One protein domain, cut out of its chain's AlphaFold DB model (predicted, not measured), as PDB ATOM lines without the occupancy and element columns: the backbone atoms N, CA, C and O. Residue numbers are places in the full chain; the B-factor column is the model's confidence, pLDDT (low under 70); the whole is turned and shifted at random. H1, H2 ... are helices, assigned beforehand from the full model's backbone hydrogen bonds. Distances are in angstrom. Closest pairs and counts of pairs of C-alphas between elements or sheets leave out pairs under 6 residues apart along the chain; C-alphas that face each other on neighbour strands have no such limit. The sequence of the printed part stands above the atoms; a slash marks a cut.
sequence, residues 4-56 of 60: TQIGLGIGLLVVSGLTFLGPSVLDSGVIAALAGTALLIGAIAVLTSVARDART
ATOM      1  N   THR A   4     186.408 210.972 204.348       74.25
ATOM      2  CA  THR A   4     187.320 211.721 205.218       74.25
ATOM      3  C   THR A   4     188.677 211.992 204.579       74.25
ATOM      4  O   THR A   4     189.213 213.081 204.756       74.25
ATOM      5  N   GLN A   5     189.230 211.058 203.805       79.06
ATOM      6  CA  GLN A   5     190.514 211.248 203.125       79.06
ATOM      7  C   GLN A   5     190.392 212.255 201.975       79.06
ATOM      8  O   GLN A   5     191.284 213.075 201.766       79.06
ATOM      9  N   ILE A   6     189.257 212.236 201.275       77.81
ATOM     10  CA  ILE A   6     188.921 213.229 200.249       77.81
ATOM     11  C   ILE A   6     188.723 214.604 200.902       77.81
ATOM     12  O   ILE A   6     189.303 215.586 200.443       77.81
ATOM     13  N   GLY A   7     187.979 214.668 202.010       76.50
ATOM     14  CA  GLY A   7     187.764 215.906 202.765       76.50
ATOM     15  C   GLY A   7     189.064 216.521 203.291       76.50
ATOM     16  O   GLY A   7     189.290 217.718 203.118       76.50
ATOM     17  N   LEU A   8     189.955 215.702 203.859       80.81
ATOM     18  CA  LEU A   8     191.281 216.128 204.314       80.81
ATOM     19  C   LEU A   8     192.153 216.627 203.156       80.81
ATOM     20  O   LEU A   8     192.794 217.667 203.286       80.81
ATOM     21  N   GLY A   9     192.144 215.930 202.016       79.81
ATOM     22  CA  GLY A   9     192.885 216.343 200.823       79.81
ATOM     23  C   GLY A   9     192.437 217.707 200.299       79.81
ATOM     24  O   GLY A   9     193.275 218.567 200.044       79.81
ATOM     25  N   ILE A  10     191.124 217.939 200.209       78.88
ATOM     26  CA  ILE A  10     190.560 219.225 199.770       78.88
ATOM     27  C   ILE A  10     190.900 220.337 200.770       78.88
ATOM     28  O   ILE A  10     191.357 221.404 200.363       78.88
ATOM     29  N   GLY A  11     190.732 220.088 202.074       77.00
ATOM     30  CA  GLY A  11     191.042 221.068 203.120       77.00
ATOM     31  C   GLY A  11     192.509 221.505 203.110       77.00
ATOM     32  O   GLY A  11     192.800 222.700 203.169       77.00
ATOM     33  N   LEU A  12     193.436 220.554 202.955       79.75
ATOM     34  CA  LEU A  12     194.868 220.848 202.838       79.75
ATOM     35  C   LEU A  12     195.194 221.658 201.579       79.75
ATOM     36  O   LEU A  12     196.036 222.552 201.637       79.75
ATOM     37  N   LEU A  13     194.515 221.388 200.464       77.50
ATOM     38  CA  LEU A  13     194.720 222.085 199.192       77.50
ATOM     39  C   LEU A  13     194.275 223.554 199.276       77.50
ATOM     40  O   LEU A  13     194.994 224.443 198.819       77.50
ATOM     41  N   VAL A  14     193.144 223.815 199.942       75.38
ATOM     42  CA  VAL A  14     192.650 225.175 200.225       75.38
ATOM     43  C   VAL A  14     193.619 225.941 201.127       75.38
ATOM     44  O   VAL A  14     193.989 227.070 200.806       75.38
ATOM     45  N   VAL A  15     194.071 225.326 202.227       76.12
ATOM     46  CA  VAL A  15     195.033 225.949 203.154       76.12
ATOM     47  C   VAL A  15     196.354 226.257 202.448       76.12
ATOM     48  O   VAL A  15     196.846 227.375 202.561       76.12
ATOM     49  N   SER A  16     196.892 225.318 201.662       72.62
ATOM     50  CA  SER A  16     198.124 225.533 200.888       72.62
ATOM     51  C   SER A  16     197.989 226.672 199.881       72.62
ATOM     52  O   SER A  16     198.871 227.525 199.810       72.62
ATOM     53  N   GLY A  17     196.881 226.731 199.135       69.81
ATOM     54  CA  GLY A  17     196.628 227.817 198.185       69.81
ATOM     55  C   GLY A  17     196.584 229.188 198.865       69.81
ATOM     56  O   GLY A  17     197.163 230.147 198.359       69.81
ATOM     57  N   LEU A  18     195.971 229.268 200.049       67.69
ATOM     58  CA  LEU A  18     195.883 230.505 200.823       67.69
ATOM     59  C   LEU A  18     197.236 230.923 201.421       67.69
ATOM     60  O   LEU A  18     197.576 232.104 201.410       67.69
ATOM     61  N   THR A  19     198.034 229.962 201.897       68.94
ATOM     62  CA  THR A  19     199.409 230.209 202.357       68.94
ATOM     63  C   THR A  19     200.309 230.690 201.219       68.94
ATOM     64  O   THR A  19     201.134 231.574 201.439       68.94
ATOM     65  N   PHE A  20     200.142 230.152 200.008       65.31
ATOM     66  CA  PHE A  20     200.958 230.512 198.846       65.31
ATOM     67  C   PHE A  20     200.616 231.895 198.277       65.31
ATOM     68  O   PHE A  20     201.505 232.594 197.798       65.31
ATOM     69  N   LEU A  21     199.343 232.306 198.341       63.78
ATOM     70  CA  LEU A  21     198.918 233.619 197.853       63.78
ATOM     71  C   LEU A  21     199.445 234.771 198.714       63.78
ATOM     72  O   LEU A  21     199.717 235.832 198.170       63.78
ATOM     73  N   GLY A  22     199.632 234.569 200.020       61.38
ATOM     74  CA  GLY A  22     200.147 235.596 200.926       61.38
ATOM     75  C   GLY A  22     199.213 236.817 201.100       61.38
ATOM     76  O   GLY A  22     198.401 237.149 200.237       61.38
ATOM     77  N   PRO A  23     199.305 237.540 202.229       58.19
ATOM     78  CA  PRO A  23     198.393 238.647 202.553       58.19
ATOM     79  C   PRO A  23     198.515 239.870 201.626       58.19
ATOM     80  O   PRO A  23     197.629 240.717 201.615       58.19
ATOM     81  N   SER A  24     199.587 239.973 200.834       58.69
ATOM     82  CA  SER A  24     199.877 241.118 199.960       58.69
ATOM     83  C   SER A  24     199.146 241.102 198.612       58.69
ATOM     84  O   SER A  24     199.306 242.041 197.837       58.69
ATOM     85  N   VAL A  25     198.375 240.052 198.311       56.72
ATOM     86  CA  VAL A  25     197.724 239.844 197.000       56.72
ATOM     87  C   VAL A  25     196.195 239.771 197.125       56.72
ATOM     88  O   VAL A  25     195.507 239.443 196.163       56.72
ATOM     89  N   LEU A  26     195.642 240.105 198.300       61.34
ATOM     90  CA  LEU A  26     194.197 240.203 198.566       61.34
ATOM     91  C   LEU A  26     193.583 241.463 197.922       61.34
ATOM     92  O   LEU A  26     192.949 242.288 198.573       61.34
ATOM     93  N   ASP A  27     193.777 241.613 196.618       68.69
ATOM     94  CA  ASP A  27     193.014 242.552 195.808       68.69
ATOM     95  C   ASP A  27     191.611 241.972 195.542       68.69
ATOM     96  O   ASP A  27     191.425 240.748 195.522       68.69
ATOM     97  N   SER A  28     190.599 242.816 195.322       65.94
ATOM     98  CA  SER A  28     189.199 242.357 195.195       65.94
ATOM     99  C   SER A  28     189.013 241.342 194.060       65.94
ATOM    100  O   SER A  28     188.210 240.413 194.176       65.94
ATOM    101  N   GLY A  29     189.803 241.460 192.985       69.12
ATOM    102  CA  GLY A  29     189.799 240.499 191.878       69.12
ATOM    103  C   GLY A  29     190.329 239.113 192.259       69.12
ATOM    104  O   GLY A  29     189.806 238.101 191.794       69.12
ATOM    105  N   VAL A  30     191.321 239.045 193.146       71.75
ATOM    106  CA  VAL A  30     191.916 237.782 193.607       71.75
ATOM    107  C   VAL A  30     190.978 237.071 194.572       71.75
ATOM    108  O   VAL A  30     190.812 235.859 194.474       71.75
ATOM    109  N   ILE A  31     190.284 237.813 195.438       73.31
ATOM    110  CA  ILE A  31     189.246 237.255 196.317       73.31
ATOM    111  C   ILE A  31     188.100 236.671 195.484       73.31
ATOM    112  O   ILE A  31     187.658 235.556 195.755       73.31
ATOM    113  N   ALA A  32     187.654 237.376 194.440       70.69
ATOM    114  CA  ALA A  32     186.627 236.873 193.529       70.69
ATOM    115  C   ALA A  32     187.082 235.602 192.787       70.69
ATOM    116  O   ALA A  32     186.319 234.638 192.690       70.69
ATOM    117  N   ALA A  33     188.332 235.557 192.318       76.88
ATOM    118  CA  ALA A  33     188.904 234.377 191.671       76.88
ATOM    119  C   ALA A  33     189.057 233.190 192.642       76.88
ATOM    120  O   ALA A  33     188.782 232.043 192.283       76.88
ATOM    121  N   LEU A  34     189.440 233.454 193.893       74.56
ATOM    122  CA  LEU A  34     189.576 232.438 194.935       74.56
ATOM    123  C   LEU A  34     188.210 231.884 195.359       74.56
ATOM    124  O   LEU A  34     188.038 230.674 195.470       74.56
ATOM    125  N   ALA A  35     187.211 232.753 195.518       74.06
ATOM    126  CA  ALA A  35     185.834 232.350 195.775       74.06
ATOM    127  C   ALA A  35     185.270 231.527 194.607       74.06
ATOM    128  O   ALA A  35     184.668 230.481 194.833       74.06
ATOM    129  N   GLY A  36     185.523 231.946 193.363       75.75
ATOM    130  CA  GLY A  36     185.117 231.218 192.161       75.75
ATOM    131  C   GLY A  36     185.749 229.828 192.062       75.75
ATOM    132  O   GLY A  36     185.046 228.849 191.828       75.75
ATOM    133  N   THR A  37     187.059 229.716 192.299       75.88
ATOM    134  CA  THR A  37     187.762 228.421 192.288       75.88
ATOM    135  C   THR A  37     187.327 227.522 193.442       75.88
ATOM    136  O   THR A  37     187.089 226.337 193.217       75.88
ATOM    137  N   ALA A  38     187.122 228.065 194.645       76.12
ATOM    138  CA  ALA A  38     186.577 227.319 195.779       76.12
ATOM    139  C   ALA A  38     185.168 226.780 195.489       76.12
ATOM    140  O   ALA A  38     184.885 225.615 195.770       76.12
ATOM    141  N   LEU A  39     184.301 227.594 194.874       77.44
ATOM    142  CA  LEU A  39     182.954 227.181 194.479       77.44
ATOM    143  C   LEU A  39     182.999 226.055 193.439       77.44
ATOM    144  O   LEU A  39     182.252 225.086 193.536       77.44
ATOM    145  N   LEU A  40     183.903 226.169 192.464       78.06
ATOM    146  CA  LEU A  40     184.061 225.206 191.378       78.06
ATOM    147  C   LEU A  40     184.609 223.867 191.895       78.06
ATOM    148  O   LEU A  40     184.083 222.811 191.551       78.06
ATOM    149  N   ILE A  41     185.593 223.901 192.799       80.38
ATOM    150  CA  ILE A  41     186.114 222.710 193.485       80.38
ATOM    151  C   ILE A  41     185.022 222.064 194.347       80.38
ATOM    152  O   ILE A  41     184.827 220.851 194.274       80.38
ATOM    153  N   GLY A  42     184.276 222.859 195.123       75.19
ATOM    154  CA  GLY A  42     183.157 222.377 195.933       75.19
ATOM    155  C   GLY A  42     182.068 221.710 195.089       75.19
ATOM    156  O   GLY A  42     181.618 220.613 195.417       75.19
ATOM    157  N   ALA A  43     181.702 222.313 193.957       76.44
ATOM    158  CA  ALA A  43     180.731 221.753 193.022       76.44
ATOM    159  C   ALA A  43     181.206 220.420 192.420       76.44
ATOM    160  O   ALA A  43     180.435 219.463 192.377       76.44
ATOM    161  N   ILE A  44     182.478 220.322 192.015       81.00
ATOM    162  CA  ILE A  44     183.063 219.072 191.502       81.00
ATOM    163  C   ILE A  44     183.083 217.993 192.586       81.00
ATOM    164  O   ILE A  44     182.777 216.835 192.298       81.00
ATOM    165  N   ALA A  45     183.413 218.346 193.828       77.19
ATOM    166  CA  ALA A  45     183.427 217.404 194.942       77.19
ATOM    167  C   ALA A  45     182.024 216.843 195.222       77.19
ATOM    168  O   ALA A  45     181.859 215.625 195.310       77.19
ATOM    169  N   VAL A  46     181.007 217.710 195.281       80.25
ATOM    170  CA  VAL A  46     179.602 217.299 195.440       80.25
ATOM    171  C   VAL A  46     179.162 216.425 194.268       80.25
ATOM    172  O   VAL A  46     178.632 215.340 194.488       80.25
ATOM    173  N   LEU A  47     179.442 216.840 193.030       82.12
ATOM    174  CA  LEU A  47     179.090 216.076 191.834       82.12
ATOM    175  C   LEU A  47     179.754 214.696 191.824       82.12
ATOM    176  O   LEU A  47     179.108 213.705 191.500       82.12
ATOM    177  N   THR A  48     181.025 214.616 192.216       78.38
ATOM    178  CA  THR A  48     181.759 213.348 192.325       78.38
ATOM    179  C   THR A  48     181.164 212.462 193.414       78.38
ATOM    180  O   THR A  48     181.033 211.257 193.210       78.38
ATOM    181  N   SER A  49     180.760 213.039 194.550       76.50
ATOM    182  CA  SER A  49     180.090 212.307 195.629       76.50
ATOM    183  C   SER A  49     178.748 211.738 195.169       76.50
ATOM    184  O   SER A  49     178.502 210.551 195.353       76.50
ATOM    185  N   VAL A  50     177.917 212.549 194.508       78.81
ATOM    186  CA  VAL A  50     176.616 212.129 193.964       78.81
ATOM    187  C   VAL A  50     176.792 211.085 192.860       78.81
ATOM    188  O   VAL A  50     176.091 210.080 192.841       78.81
ATOM    189  N   ALA A  51     177.757 211.270 191.957       77.69
ATOM    190  CA  ALA A  51     178.048 210.307 190.898       77.69
ATOM    191  C   ALA A  51     178.574 208.975 191.448       77.69
ATOM    192  O   ALA A  51     178.314 207.925 190.862       77.69
ATOM    193  N   ARG A  52     179.321 209.001 192.557       76.75
ATOM    194  CA  ARG A  52     179.770 207.789 193.245       76.75
ATOM    195  C   ARG A  52     178.595 207.061 193.890       76.75
ATOM    196  O   ARG A  52     178.493 205.857 193.697       76.75
ATOM    197  N   ASP A  53     177.719 207.793 194.570       70.88
ATOM    198  CA  ASP A  53     176.502 207.266 195.197       70.88
ATOM    199  C   ASP A  53     175.569 206.619 194.156       70.88
ATOM    200  O   ASP A  53     175.160 205.470 194.297       70.88
ATOM    201  N   ALA A  54     175.376 207.285 193.013       75.94
ATOM    202  CA  ALA A  54     174.592 206.773 191.888       75.94
ATOM    203  C   ALA A  54     175.203 205.535 191.197       75.94
ATOM    204  O   ALA A  54     174.488 204.774 190.547       75.94
ATOM    205  N   ARG A  55     176.524 205.328 191.301       71.06
ATOM    206  CA  ARG A  55     177.232 204.149 190.764       71.06
ATOM    207  C   ARG A  55     177.308 202.982 191.737       71.06
ATOM    208  O   ARG A  55     177.772 201.917 191.338       71.06
ATOM    209  N   THR A  56     176.848 203.158 192.967       61.50
ATOM    210  CA  THR A  56     176.550 202.066 193.894       61.50
ATOM    211  C   THR A  56     175.036 201.847 193.931       61.50
ATOM    212  O   THR A  56     174.410 202.147 194.947       61.50
TER     213      THR A  56
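Overview. This is residues 4 to 56 of the 60 residues of an uncharacterized protein of Natrarchaeobius chitinivorans (UniProt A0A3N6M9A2). Two long helices run side by side in opposite directions, joined at one end by a turn of six residues, like a narrow U with a gap between its arms. H2 is the longer arm, and residues 46 to 56, of which 46 to 54 belong to H2, stick out beyond the body. The printed part has 53 residues with two named helices, H1 then H2, and no named strand; the class is all helix. The whole is loose, with a radius of gyration of the C-alphas of 13.7 A, and a rod in outline, spanning 46 by 20 by 8 A.

Along the chain. Find C-alpha 28 at (189.199, 242.357, 195.195); from there H2, residues 28 to 54, runs 38.6 A from first to last C-alpha, to C-alpha 54 at (174.592, 206.773, 191.888). Then go back to C-alpha 4 at (187.320, 211.721, 205.218), where H1, residues 4 to 21, begins; it is 25.9 A long from first to last C-alpha.

Arrangement. Look from H2 to H1: the two are close but not clearly touching, with 1 pair of C-alphas within 8 A. That closest pair is the C-alphas of Ala 38 and Val 14, 7.8 A apart. Their lines stand at a shallow tilt of 12 degrees, and they run opposite ways. Their centres are 12.7 A apart. In H1 and H2 every backbone O i to N i+4 pair is within hydrogen-bond range.

Size, cuts and confidence. The C-alphas of Ser 24 and Thr 56 are the two farthest apart, at 45.9 A. The printed part has no cut, and the link from H1 to H2 is short. Without residues 46 to 56, which stand free, the body spans 32 by 19 by 8 A. In the B-factor column you will find a mean pLDDT of 73.3 for the printed part of this model, with residues 17 to 29 and residue 56 under 70.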